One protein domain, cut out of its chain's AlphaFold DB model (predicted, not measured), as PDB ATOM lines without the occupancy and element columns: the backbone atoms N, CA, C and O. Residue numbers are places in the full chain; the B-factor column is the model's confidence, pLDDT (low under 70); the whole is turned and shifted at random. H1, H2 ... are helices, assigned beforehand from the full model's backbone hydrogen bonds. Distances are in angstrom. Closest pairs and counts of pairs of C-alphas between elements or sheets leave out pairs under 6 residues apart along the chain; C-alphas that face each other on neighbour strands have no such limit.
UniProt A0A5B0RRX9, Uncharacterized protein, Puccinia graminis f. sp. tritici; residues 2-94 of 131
ATOM      1  N   SER A   2      22.130 -40.142  -4.738       50.28
ATOM      2  CA  SER A   2      23.039 -38.996  -4.827       50.28
ATOM      3  C   SER A   2      23.938 -39.191  -6.043       50.28
ATOM      4  O   SER A   2      24.753 -40.112  -6.070       50.28
ATOM      5  N   PHE A   3      23.773 -38.355  -7.065       62.62
ATOM      6  CA  PHE A   3      24.739 -38.301  -8.155       62.62
ATOM      7  C   PHE A   3      26.089 -37.776  -7.642       62.62
ATOM      8  O   PHE A   3      26.137 -37.042  -6.656       62.62
ATOM      9  N   LEU A   4      27.178 -38.173  -8.311       70.75
ATOM     10  CA  LEU A   4      28.527 -37.674  -8.040       70.75
ATOM     11  C   LEU A   4      28.511 -36.140  -7.953       70.75
ATOM     12  O   LEU A   4      27.932 -35.493  -8.823       70.75
ATOM     13  N   ILE A   5      29.188 -35.574  -6.950       71.44
ATOM     14  CA  ILE A   5      29.454 -34.132  -6.847       71.44
ATOM     15  C   ILE A   5      30.924 -33.896  -7.234       71.44
ATOM     16  O   ILE A   5      31.804 -33.903  -6.372       71.44
ATOM     17  N   PRO A   6      31.236 -33.787  -8.534       69.94
ATOM     18  CA  PRO A   6      32.597 -33.563  -9.017       69.94
ATOM     19  C   PRO A   6      33.106 -32.153  -8.676       69.94
ATOM     20  O   PRO A   6      32.351 -31.181  -8.650       69.94
ATOM     21  N   THR A   7      34.416 -32.028  -8.455       74.75
ATOM     22  CA  THR A   7      35.082 -30.737  -8.214       74.75
ATOM     23  C   THR A   7      35.243 -29.941  -9.510       74.75
ATOM     24  O   THR A   7      35.270 -30.517 -10.596       74.75
ATOM     25  N   LEU A   8      35.428 -28.617  -9.417       70.06
ATOM     26  CA  LEU A   8      35.681 -27.763 -10.589       70.06
ATOM     27  C   LEU A   8      36.903 -28.230 -11.408       70.06
ATOM     28  O   LEU A   8      36.849 -28.234 -12.636       70.06
ATOM     29  N   GLU A   9      37.954 -28.708 -10.732       72.19
ATOM     30  CA  GLU A   9      39.157 -29.299 -11.348       72.19
ATOM     31  C   GLU A   9      38.798 -30.470 -12.281       72.19
ATOM     32  O   GLU A   9      39.332 -30.595 -13.386       72.19
ATOM     33  N   ALA A  10      37.837 -31.305 -11.879       74.62
ATOM     34  CA  ALA A  10      37.412 -32.438 -12.686       74.62
ATOM     35  C   ALA A  10      36.741 -32.023 -13.999       74.62
ATOM     36  O   ALA A  10      36.856 -32.724 -15.008       74.62
ATOM     37  N   TYR A  11      36.070 -30.870 -14.011       74.12
ATOM     38  CA  TYR A  11      35.442 -30.326 -15.212       74.12
ATOM     39  C   TYR A  11      36.439 -29.676 -16.170       74.12
ATOM     40  O   TYR A  11      36.240 -29.767 -17.382       74.12
ATOM     41  N   SER A  12      37.493 -29.035 -15.655       69.62
ATOM     42  CA  SER A  12      38.526 -28.394 -16.481       69.62
ATOM     43  C   SER A  12      39.516 -29.387 -17.092       69.62
ATOM     44  O   SER A  12      40.170 -29.076 -18.088       69.62
ATOM     45  N   ASN A  13      39.635 -30.584 -16.515       74.81
ATOM     46  CA  ASN A  13      40.592 -31.583 -16.970       74.81
ATOM     47  C   ASN A  13      40.174 -32.221 -18.300       74.81
ATOM     48  O   ASN A  13      39.108 -32.827 -18.429       74.81
ATOM     49  N   ASN A  14      41.063 -32.133 -19.288       68.12
ATOM     50  CA  ASN A  14      40.885 -32.795 -20.571       68.12
ATOM     51  C   ASN A  14      41.265 -34.283 -20.435       68.12
ATOM     52  O   ASN A  14      42.426 -34.573 -20.145       68.12
ATOM     53  N   PRO A  15      40.339 -35.230 -20.686       67.06
ATOM     54  CA  PRO A  15      40.626 -36.663 -20.585       67.06
ATOM     55  C   PRO A  15      41.704 -37.150 -21.569       67.06
ATOM     56  O   PRO A  15      42.259 -38.224 -21.359       67.06
ATOM     57  N   ASN A  16      42.004 -36.364 -22.609       66.62
ATOM     58  CA  ASN A  16      42.947 -36.683 -23.682       66.62
ATOM     59  C   ASN A  16      44.282 -35.918 -23.577       66.62
ATOM     60  O   ASN A  16      45.141 -36.111 -24.433       66.62
ATOM     61  N   LYS A  17      44.475 -35.031 -22.582       60.00
ATOM     62  CA  LYS A  17      45.777 -34.376 -22.341       60.00
ATOM     63  C   LYS A  17      46.512 -35.064 -21.190       60.00
ATOM     64  O   LYS A  17      45.982 -35.224 -20.093       60.00
ATOM     65  N   SER A  18      47.734 -35.484 -21.493       51.34
ATOM     66  CA  SER A  18      48.619 -36.343 -20.707       51.34
ATOM     67  C   SER A  18      48.887 -35.839 -19.284       51.34
ATOM     68  O   SER A  18      49.239 -34.679 -19.090       51.34
ATOM     69  N   GLY A  19      48.796 -36.747 -18.304       50.69
ATOM     70  CA  GLY A  19      49.403 -36.604 -16.973       50.69
ATOM     71  C   GLY A  19      48.483 -36.968 -15.806       50.69
ATOM     72  O   GLY A  19      48.821 -37.833 -15.007       50.69
ATOM     73  N   ALA A  20      47.295 -36.364 -15.725       53.44
ATOM     74  CA  ALA A  20      46.376 -36.525 -14.590       53.44
ATOM     75  C   ALA A  20      45.096 -37.286 -14.987       53.44
ATOM     76  O   ALA A  20      43.978 -36.782 -14.879       53.44
ATOM     77  N   LEU A  21      45.264 -38.528 -15.450       54.69
ATOM     78  CA  LEU A  21      44.170 -39.410 -15.878       54.69
ATOM     79  C   LEU A  21      43.028 -39.630 -14.850       54.69
ATOM     80  O   LEU A  21      41.890 -39.729 -15.300       54.69
ATOM     81  N   PRO A  22      43.213 -39.667 -13.511       60.16
ATOM     82  CA  PRO A  22      42.129 -40.135 -12.636       60.16
ATOM     83  C   PRO A  22      41.071 -39.081 -12.278       60.16
ATOM     84  O   PRO A  22      40.053 -39.430 -11.689       60.16
ATOM     85  N   LYS A  23      41.276 -37.798 -12.603       66.38
ATOM     86  CA  LYS A  23      40.408 -36.722 -12.094       66.38
ATOM     87  C   LYS A  23      39.470 -36.095 -13.116       66.38
ATOM     88  O   LYS A  23      38.724 -35.208 -12.733       66.38
ATOM     89  N   SER A  24      39.494 -36.472 -14.395       78.25
ATOM     90  CA  SER A  24      38.543 -35.866 -15.340       78.25
ATOM     91  C   SER A  24      37.112 -36.302 -15.017       78.25
ATOM     92  O   SER A  24      36.875 -37.433 -14.587       78.25
ATOM     93  N   LEU A  25      36.140 -35.426 -15.278       80.31
ATOM     94  CA  LEU A  25      34.719 -35.726 -15.092       80.31
ATOM     95  C   LEU A  25      34.313 -37.028 -15.795       80.31
ATOM     96  O   LEU A  25      33.480 -37.771 -15.290       80.31
ATOM     97  N   TYR A  26      34.913 -37.300 -16.957       80.88
ATOM     98  CA  TYR A  26      34.664 -38.514 -17.725       80.88
ATOM     99  C   TYR A  26      35.023 -39.774 -16.929       80.88
ATOM    100  O   TYR A  26      34.175 -40.647 -16.752       80.88
ATOM    101  N   TYR A  27      36.248 -39.853 -16.402       80.25
ATOM    102  CA  TYR A  27      36.704 -41.031 -15.661       80.25
ATOM    103  C   TYR A  27      36.039 -41.156 -14.291       80.25
ATOM    104  O   TYR A  27      35.684 -42.264 -13.898       80.25
ATOM    105  N   LEU A  28      35.786 -40.037 -13.604       81.69
ATOM    106  CA  LEU A  28      35.035 -40.052 -12.347       81.69
ATOM    107  C   LEU A  28      33.602 -40.554 -12.542       81.69
ATOM    108  O   LEU A  28      33.081 -41.272 -11.693       81.69
ATOM    109  N   LEU A  29      32.958 -40.202 -13.660       81.94
ATOM    110  CA  LEU A  29      31.628 -40.716 -13.955       81.94
ATOM    111  C   LEU A  29      31.663 -42.217 -14.268       81.94
ATOM    112  O   LEU A  29      30.801 -42.942 -13.786       81.94
ATOM    113  N   LEU A  30      32.649 -42.691 -15.036       82.25
ATOM    114  CA  LEU A  30      32.807 -44.125 -15.300       82.25
ATOM    115  C   LEU A  30      33.000 -44.918 -14.001       82.25
ATOM    116  O   LEU A  30      32.323 -45.920 -13.790       82.25
ATOM    117  N   ASP A  31      33.870 -44.442 -13.111       82.81
ATOM    118  CA  ASP A  31      34.078 -45.040 -11.790       82.81
ATOM    119  C   ASP A  31      32.791 -45.031 -10.945       82.81
ATOM    120  O   ASP A  31      32.413 -46.049 -10.365       82.81
ATOM    121  N   ALA A  32      32.051 -43.917 -10.942       83.19
ATOM    122  CA  ALA A  32      30.781 -43.810 -10.227       83.19
ATOM    123  C   ALA A  32      29.695 -44.749 -10.777       83.19
ATOM    124  O   ALA A  32      28.882 -45.242  -9.995       83.19
ATOM    125  N   VAL A  33      29.675 -45.003 -12.090       81.94
ATOM    126  CA  VAL A  33      28.772 -45.969 -12.736       81.94
ATOM    127  C   VAL A  33      29.151 -47.401 -12.355       81.94
ATOM    128  O   VAL A  33      28.272 -48.181 -11.995       81.94
ATOM    129  N   HIS A  34      30.444 -47.745 -12.358       79.81
ATOM    130  CA  HIS A  34      30.910 -49.072 -11.937       79.81
ATOM    131  C   HIS A  34      30.600 -49.377 -10.466       79.81
ATOM    132  O   HIS A  34      30.363 -50.530 -10.117       79.81
ATOM    133  N   LYS A  35      30.570 -48.353  -9.608       84.25
ATOM    134  CA  LYS A  35      30.264 -48.486  -8.175       84.25
ATOM    135  C   LYS A  35      28.767 -48.555  -7.845       84.25
ATOM    136  O   LYS A  35      28.431 -48.707  -6.673       84.25
ATOM    137  N   GLN A  36      27.865 -48.424  -8.821       84.06
ATOM    138  CA  GLN A  36      26.422 -48.524  -8.560       84.06
ATOM    139  C   GLN A  36      26.014 -49.952  -8.151       84.06
ATOM    140  O   GLN A  36      26.695 -50.901  -8.542       84.06
ATOM    141  N   PRO A  37      24.910 -50.138  -7.406       86.38
ATOM    142  CA  PRO A  37      24.347 -51.461  -7.124       86.38
ATOM    143  C   PRO A  37      23.969 -52.225  -8.400       86.38
ATOM    144  O   PRO A  37      23.667 -51.601  -9.417       86.38
ATOM    145  N   ASP A  38      23.948 -53.559  -8.339       83.62
ATOM    146  CA  ASP A  38      23.599 -54.402  -9.494       83.62
ATOM    147  C   ASP A  38      22.183 -54.096 -10.011       83.62
ATOM    148  O   ASP A  38      22.025 -53.864 -11.202       83.62
ATOM    149  N   GLU A  39      21.201 -53.926  -9.118       85.19
ATOM    150  CA  GLU A  39      19.824 -53.531  -9.474       85.19
ATOM    151  C   GLU A  39      19.781 -52.233 -10.295       85.19
ATOM    152  O   GLU A  39      19.113 -52.139 -11.321       85.19
ATOM    153  N   TRP A  40      20.563 -51.226  -9.888       85.88
ATOM    154  CA  TRP A  40      20.661 -49.979 -10.644       85.88
ATOM    155  C   TRP A  40      21.290 -50.214 -12.016       85.88
ATOM    156  O   TRP A  40      20.851 -49.629 -13.006       85.88
ATOM    157  N   ARG A  41      22.341 -51.039 -12.083       78.56
ATOM    158  CA  ARG A  41      23.034 -51.339 -13.338       78.56
ATOM    159  C   ARG A  41      22.117 -52.092 -14.298       78.56
ATOM    160  O   ARG A  41      22.109 -51.740 -15.470       78.56
ATOM    161  N   ASP A  42      21.305 -53.018 -13.813       81.56
ATOM    162  CA  ASP A  42      20.352 -53.770 -14.632       81.56
ATOM    163  C   ASP A  42      19.239 -52.873 -15.203       81.56
ATOM    164  O   ASP A  42      18.885 -53.001 -16.376       81.56
ATOM    165  N   ASP A  43      18.754 -51.906 -14.420       83.31
ATOM    166  CA  ASP A  43      17.717 -50.959 -14.853       83.31
ATOM    167  C   ASP A  43      18.238 -49.870 -15.808       83.31
ATOM    168  O   ASP A  43      17.489 -49.328 -16.628       83.31
ATOM    169  N   ASN A  44      19.516 -49.488 -15.685       79.88
ATOM    170  CA  ASN A  44      20.059 -48.288 -16.335       79.88
ATOM    171  C   ASN A  44      21.120 -48.577 -17.403       79.88
ATOM    172  O   ASN A  44      21.418 -47.697 -18.219       79.88
ATOM    173  N   LEU A  45      21.711 -49.772 -17.418       79.88
ATOM    174  CA  LEU A  45      22.753 -50.168 -18.359       79.88
ATOM    175  C   LEU A  45      22.240 -51.268 -19.298       79.88
ATOM    176  O   LEU A  45      21.363 -52.050 -18.949       79.88
ATOM    177  N   PRO A  46      22.761 -51.345 -20.533       74.38
ATOM    178  CA  PRO A  46      22.319 -52.367 -21.466       74.38
ATOM    179  C   PRO A  46      22.696 -53.777 -20.959       74.38
ATOM    180  O   PRO A  46      23.842 -53.966 -20.537       74.38
ATOM    181  N   PRO A  47      21.819 -54.792 -21.120       66.44
ATOM    182  CA  PRO A  47      21.960 -56.150 -20.557       66.44
ATOM    183  C   PRO A  47      23.159 -56.984 -21.068       66.44
ATOM    184  O   PRO A  47      23.237 -58.191 -20.858       66.44
ATOM    185  N   LYS A  48      24.116 -56.366 -21.775       64.69
ATOM    186  CA  LYS A  48      25.260 -57.017 -22.432       64.69
ATOM    187  C   LYS A  48      26.603 -56.302 -22.260       64.69
ATOM    188  O   LYS A  48      27.539 -56.606 -23.002       64.69
ATOM    189  N   GLN A  49      26.751 -55.392 -21.293       56.12
ATOM    190  CA  GLN A  49      28.041 -54.723 -21.036       56.12
ATOM    191  C   GLN A  49      29.237 -55.682 -20.870       56.12
ATOM    192  O   GLN A  49      30.374 -55.283 -21.092       56.12
ATOM    193  N   LEU A  50      28.983 -56.956 -20.555       52.47
ATOM    194  CA  LEU A  50      29.998 -57.974 -20.288       52.47
ATOM    195  C   LEU A  50      30.499 -58.762 -21.518       52.47
ATOM    196  O   LEU A  50      31.452 -59.520 -21.373       52.47
ATOM    197  N   LYS A  51      29.904 -58.629 -22.720       54.78
ATOM    198  CA  LYS A  51      30.251 -59.497 -23.879       54.78
ATOM    199  C   LYS A  51      30.938 -58.813 -25.068       54.78
ATOM    200  O   LYS A  51      31.161 -59.462 -26.083       54.78
ATOM    201  N   GLY A  52      31.291 -57.528 -24.968       57.53
ATOM    202  CA  GLY A  52      32.065 -56.844 -26.020       57.53
ATOM    203  C   GLY A  52      31.331 -56.664 -27.358       57.53
ATOM    204  O   GLY A  52      31.958 -56.370 -28.372       57.53
ATOM    205  N   GLU A  53      30.005 -56.823 -27.388       66.56
ATOM    206  CA  GLU A  53      29.213 -56.626 -28.602       66.56
ATOM    207  C   GLU A  53      29.136 -55.127 -28.961       66.56
ATOM    208  O   GLU A  53      28.748 -54.293 -28.137       66.56
ATOM    209  N   ALA A  54      29.457 -54.771 -30.211       67.56
ATOM    210  CA  ALA A  54      29.487 -53.377 -30.674       67.56
ATOM    211  C   ALA A  54      28.179 -52.580 -30.422       67.56
ATOM    212  O   ALA A  54      28.266 -51.418 -30.011       67.56
ATOM    213  N   PRO A  55      26.966 -53.154 -30.582       73.56
ATOM    214  CA  PRO A  55      25.722 -52.455 -30.248       73.56
ATOM    215  C   PRO A  55      25.580 -52.135 -28.753       73.56
ATOM    216  O   PRO A  55      25.133 -51.044 -28.397       73.56
ATOM    217  N   ALA A  56      26.005 -53.051 -27.878       69.88
ATOM    218  CA  ALA A  56      25.958 -52.862 -26.429       69.88
ATOM    219  C   ALA A  56      26.929 -51.760 -25.980       69.88
ATOM    220  O   ALA A  56      26.574 -50.917 -25.156       69.88
ATOM    221  N   MET A  57      28.115 -51.700 -26.596       71.62
ATOM    222  CA  MET A  57      29.090 -50.627 -26.367       71.62
ATOM    223  C   MET A  57      28.564 -49.258 -26.810       71.62
ATOM    224  O   MET A  57      28.730 -48.269 -26.096       71.62
ATOM    225  N   LYS A  58      27.868 -49.187 -27.953       77.88
ATOM    226  CA  LYS A  58      27.237 -47.943 -28.419       77.88
ATOM    227  C   LYS A  58      26.161 -47.455 -27.448       77.88
ATOM    228  O   LYS A  58      26.143 -46.272 -27.111       77.88
ATOM    229  N   MET A  59      25.283 -48.347 -26.986       77.19
ATOM    230  CA  MET A  59      24.252 -47.998 -26.001       77.19
ATOM    231  C   MET A  59      24.869 -47.552 -24.675       77.19
ATOM    232  O   MET A  59      24.440 -46.552 -24.104       77.19
ATOM    233  N   TYR A  60      25.926 -48.227 -24.223       79.69
ATOM    234  CA  TYR A  60      26.649 -47.821 -23.025       79.69
ATOM    235  C   TYR A  60      27.232 -46.409 -23.150       79.69
ATOM    236  O   TYR A  60      26.989 -45.560 -22.292       79.69
ATOM    237  N   ALA A  61      27.923 -46.119 -24.256       79.25
ATOM    238  CA  ALA A  61      28.463 -44.790 -24.525       79.25
ATOM    239  C   ALA A  61      27.364 -43.712 -24.545       79.25
ATOM    240  O   ALA A  61      27.572 -42.603 -24.050       79.25
ATOM    241  N   GLN A  62      26.171 -44.031 -25.060       81.88
ATOM    242  CA  GLN A  62      25.023 -43.121 -25.030       81.88
ATOM    243  C   GLN A  62      24.518 -42.854 -23.607       81.88
ATOM    244  O   GLN A  62      24.233 -41.701 -23.278       81.88
ATOM    245  N   VAL A  63      24.413 -43.884 -22.761       82.81
ATOM    246  CA  VAL A  63      23.992 -43.732 -21.357       82.81
ATOM    247  C   VAL A  63      24.996 -42.873 -20.588       82.81
ATOM    248  O   VAL A  63      24.612 -41.861 -19.998       82.81
ATOM    249  N   VAL A  64      26.289 -43.198 -20.675       82.88
ATOM    250  CA  VAL A  64      27.367 -42.409 -20.057       82.88
ATOM    251  C   VAL A  64      27.353 -40.969 -20.579       82.88
ATOM    252  O   VAL A  64      27.438 -40.025 -19.797       82.88
ATOM    253  N   GLY A  65      27.156 -40.768 -21.885       83.19
ATOM    254  CA  GLY A  65      27.044 -39.440 -22.491       83.19
ATOM    255  C   GLY A  65      25.867 -38.617 -21.953       83.19
ATOM    256  O   GLY A  65      26.030 -37.430 -21.655       83.19
ATOM    257  N   LYS A  66      24.691 -39.232 -21.771       83.94
ATOM    258  CA  LYS A  66      23.518 -38.576 -21.163       83.94
ATOM    259  C   LYS A  66      23.790 -38.169 -19.716       83.94
ATOM    260  O   LYS A  66      23.480 -37.040 -19.332       83.94
ATOM    261  N   LEU A  67      24.413 -39.051 -18.942       82.06
ATOM    262  CA  LEU A  67      24.791 -38.780 -17.557       82.06
ATOM    263  C   LEU A  67      25.811 -37.634 -17.464       82.06
ATOM    264  O   LEU A  67      25.608 -36.696 -16.693       82.06
ATOM    265  N   LEU A  68      26.849 -37.629 -18.312       83.00
ATOM    266  CA  LEU A  68      27.813 -36.522 -18.391       83.00
ATOM    267  C   LEU A  68      27.134 -35.197 -18.727       83.00
ATOM    268  O   LEU A  68      27.445 -34.170 -18.120       83.00
ATOM    269  N   LYS A  69      26.203 -35.204 -19.688       84.38
ATOM    270  CA  LYS A  69      25.437 -34.011 -20.064       84.38
ATOM    271  C   LYS A  69      24.658 -33.462 -18.869       84.38
ATOM    272  O   LYS A  69      24.696 -32.255 -18.635       84.38
ATOM    273  N   HIS A  70      24.005 -34.332 -18.101       83.38
ATOM    274  CA  HIS A  70      23.280 -33.937 -16.897       83.38
ATOM    275  C   HIS A  70      24.212 -33.293 -15.857       83.38
ATOM    276  O   HIS A  70      23.948 -32.175 -15.419       83.38
ATOM    277  N   GLN A  71      25.353 -33.924 -15.554       80.62
ATOM    278  CA  GLN A  71      26.327 -33.395 -14.586       80.62
ATOM    279  C   GLN A  71      26.920 -32.042 -14.999       80.62
ATOM    280  O   GLN A  71      27.112 -31.155 -14.166       80.62
ATOM    281  N   ARG A  72      27.198 -31.848 -16.292       82.75
ATOM    282  CA  ARG A  72      27.665 -30.554 -16.820       82.75
ATOM    283  C   ARG A  72      26.585 -29.479 -16.736       82.75
ATOM    284  O   ARG A  72      26.885 -28.341 -16.387       82.75
ATOM    285  N   SER A  73      25.337 -29.835 -17.039       81.69
ATOM    286  CA  SER A  73      24.214 -28.902 -16.939       81.69
ATOM    287  C   SER A  73      23.976 -28.465 -15.497       81.69
ATOM    288  O   SER A  73      23.758 -27.283 -15.253       81.69
ATOM    289  N   HIS A  74      24.048 -29.398 -14.546       80.25
ATOM    290  CA  HIS A  74      23.881 -29.094 -13.131       80.25
ATOM    291  C   HIS A  74      24.953 -28.115 -12.630       80.25
ATOM    292  O   HIS A  74      24.613 -27.096 -12.035       80.25
ATOM    293  N   LEU A  75      26.230 -28.342 -12.966       75.75
ATOM    294  CA  LEU A  75      27.300 -27.401 -12.618       75.75
ATOM    295  C   LEU A  75      27.067 -26.012 -13.213       75.75
ATOM    296  O   LEU A  75      27.252 -25.017 -12.522       75.75
ATOM    297  N   ARG A  76      26.663 -25.929 -14.487       79.75
ATOM    298  CA  ARG A  76      26.356 -24.640 -15.116       79.75
ATOM    299  C   ARG A  76      25.320 -23.872 -14.298       79.75
ATOM    300  O   ARG A  76      25.505 -22.683 -14.074       79.75
ATOM    301  N   VAL A  77      24.265 -24.546 -13.839       79.88
ATOM    302  CA  VAL A  77      23.245 -23.934 -12.976       79.88
ATOM    303  C   VAL A  77      23.855 -23.474 -11.650       79.88
ATOM    304  O   VAL A  77      23.630 -22.336 -11.261       79.88
ATOM    305  N   LEU A  78      24.680 -24.299 -10.995       76.75
ATOM    306  CA  LEU A  78      25.346 -23.922  -9.741       76.75
ATOM    307  C   LEU A  78      26.270 -22.705  -9.898       76.75
ATOM    308  O   LEU A  78      26.234 -21.804  -9.065       76.75
ATOM    309  N   ILE A  79      27.069 -22.649 -10.967       77.38
ATOM    310  CA  ILE A  79      27.956 -21.514 -11.257       77.38
ATOM    311  C   ILE A  79      27.135 -20.252 -11.524       77.38
ATOM    312  O   ILE A  79      27.452 -19.196 -10.986       77.38
ATOM    313  N   LEU A  80      26.077 -20.350 -12.335       76.12
ATOM    314  CA  LEU A  80      25.204 -19.212 -12.620       76.12
ATOM    315  C   LEU A  80      24.530 -18.696 -11.348       76.12
ATOM    316  O   LEU A  80      24.558 -17.492 -11.108       76.12
ATOM    317  N   ASN A  81      24.003 -19.591 -10.510       76.50
ATOM    318  CA  ASN A  81      23.417 -19.221  -9.223       76.50
ATOM    319  C   ASN A  81      24.449 -18.536  -8.325       76.50
ATOM    320  O   ASN A  81      24.182 -17.458  -7.809       76.50
ATOM    321  N   ASN A  82      25.658 -19.093  -8.209       74.06
ATOM    322  CA  ASN A  82      26.714 -18.485  -7.408       74.06
ATOM    323  C   ASN A  82      27.118 -17.099  -7.933       74.06
ATOM    324  O   ASN A  82      27.305 -16.185  -7.136       74.06
ATOM    325  N   ILE A  83      27.217 -16.902  -9.252       71.31
ATOM    326  CA  ILE A  83      27.499 -15.587  -9.850       71.31
ATOM    327  C   ILE A  83      26.373 -14.597  -9.534       71.31
ATOM    328  O   ILE A  83      26.660 -13.466  -9.147       71.31
ATOM    329  N   LEU A  84      25.111 -15.010  -9.678       72.88
ATOM    330  CA  LEU A  84      23.957 -14.171  -9.355       72.88
ATOM    331  C   LEU A  84      23.952 -13.773  -7.872       72.88
ATOM    332  O   LEU A  84      23.786 -12.598  -7.559       72.88
ATOM    333  N   GLU A  85      24.207 -14.719  -6.970       78.31
ATOM    334  CA  GLU A  85      24.239 -14.482  -5.524       78.31
ATOM    335  C   GLU A  85      25.427 -13.606  -5.091       78.31
ATOM    336  O   GLU A  85      25.268 -12.707  -4.262       78.31
ATOM    337  N   THR A  86      26.621 -13.843  -5.648       75.81
ATOM    338  CA  THR A  86      27.866 -13.188  -5.204       75.81
ATOM    339  C   THR A  86      28.138 -11.865  -5.903       75.81
ATOM    340  O   THR A  86      28.507 -10.892  -5.247       75.81
ATOM    341  N   LYS A  87      27.965 -11.801  -7.228       71.25
ATOM    342  CA  LYS A  87      28.222 -10.587  -8.010       71.25
ATOM    343  C   LYS A  87      26.999  -9.688  -8.125       71.25
ATOM    344  O   LYS A  87      27.165  -8.552  -8.556       71.25
ATOM    345  N   ARG A  88      25.806 -10.182  -7.753       72.00
ATOM    346  CA  ARG A  88      24.531  -9.447  -7.835       72.00
ATOM    347  C   ARG A  88      24.383  -8.733  -9.177       72.00
ATOM    348  O   ARG A  88      24.037  -7.558  -9.231       72.00
ATOM    349  N   ILE A  89      24.730  -9.435 -10.256       68.81
ATOM    350  CA  ILE A  89      24.623  -8.878 -11.602       68.81
ATOM    351  C   ILE A  89      23.134  -8.761 -11.898       68.81
ATOM    352  O   ILE A  89      22.467  -9.761 -12.161       68.81
ATOM    353  N   GLU A  90      22.613  -7.543 -11.829       66.00
ATOM    354  CA  GLU A  90      21.290  -7.249 -12.349       66.00
ATOM    355  C   GLU A  90      21.338  -7.367 -13.872       66.00
ATOM    356  O   GLU A  90      22.173  -6.756 -14.541       66.00
ATOM    357  N   ILE A  91      20.449  -8.189 -14.430       65.88
ATOM    358  CA  ILE A  91      20.276  -8.273 -15.879       65.88
ATOM    359  C   ILE A  91      19.524  -7.014 -16.304       65.88
ATOM    360  O   ILE A  91      18.296  -6.972 -16.332       65.88
ATOM    361  N   THR A  92      20.272  -5.957 -16.599       65.25
ATOM    362  CA  THR A  92      19.717  -4.704 -17.102       65.25
ATOM    363  C   THR A  92      19.551  -4.802 -18.614       65.25
ATOM    364  O   THR A  92      20.488  -4.549 -19.370       65.25
ATOM    365  N   GLY A  93      18.355  -5.188 -19.056       74.31
ATOM    366  CA  GLY A  93      17.964  -5.161 -20.467       74.31
ATOM    367  C   GLY A  93      17.485  -6.503 -21.027       74.31
ATOM    368  O   GLY A  93      17.493  -7.522 -20.333       74.31
ATOM    369  N   PRO A  94      17.017  -6.511 -22.288       77.81
ATOM    370  CA  PRO A  94      16.540  -7.721 -22.941       77.81
ATOM    371  C   PRO A  94      17.683  -8.716 -23.153       77.81
ATOM    372  O   PRO A  94      18.795  -8.338 -23.525       77.81
TER     373      PRO A  94
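This is residues 2 to 94 of the 131 residues of an uncharacterized protein of Puccinia graminis f. sp. tritici (UniProt A0A5B0RRX9). One long helix, H4, makes the long axis, with the short helices H1 and H2 along one side of its middle and H3 beyond H2. The end of H4, residues 80 to 87, sticks out with the tail to residue 94. The 93 printed residues hold four named helices, H1 to H4 in order, and no named strand: all helix. The whole is loose, radius of gyration of the C-alphas 17.0 A, and spans 55 by 33 by 25 A.

H4, residues 54 to 87, runs 48.4 A from C-alpha 54 at (29.487, -53.377, -30.674) to C-alpha 87 at (28.222, -10.587, -8.010). H2, residues 25 to 34, measures 14.2 A, H3, residues 38 to 44, 9.8 A, and H1, residues 8 to 12, 6.6 A, from C-alpha 8 at (35.681, -27.763, -10.589).

H4 touches H2 with residues 64 to 68 alone, at a steep tilt of 57 degrees, opposite ways; the closest C-alphas, of Tyr 26 and Leu 68, are 7.2 A apart. H1 and H2 only just touch, with 3 pairs of C-alphas within 8 A, the closest those of Ala 10 and Leu 25 at 4.9 A. H3 and H4 are close but not clearly touching, C-alphas of Asn 44 and Val 63 being closest at 7.8 A, about perpendicular at 85 degrees. H1 and H3 are apart. In H1, H2, H3 and H4 every O i to N i+4 pair is within hydrogen-bond range.

The C-alphas farthest apart, of Lys 51 and Thr 92, are 56.2 A apart. The printed part has no cut. The link from H1 to H2 is long, 12 residues. Mean pLDDT of the printed part is 74.0, with 27 residues under 70, among them 14 to 23 and 47 to 54.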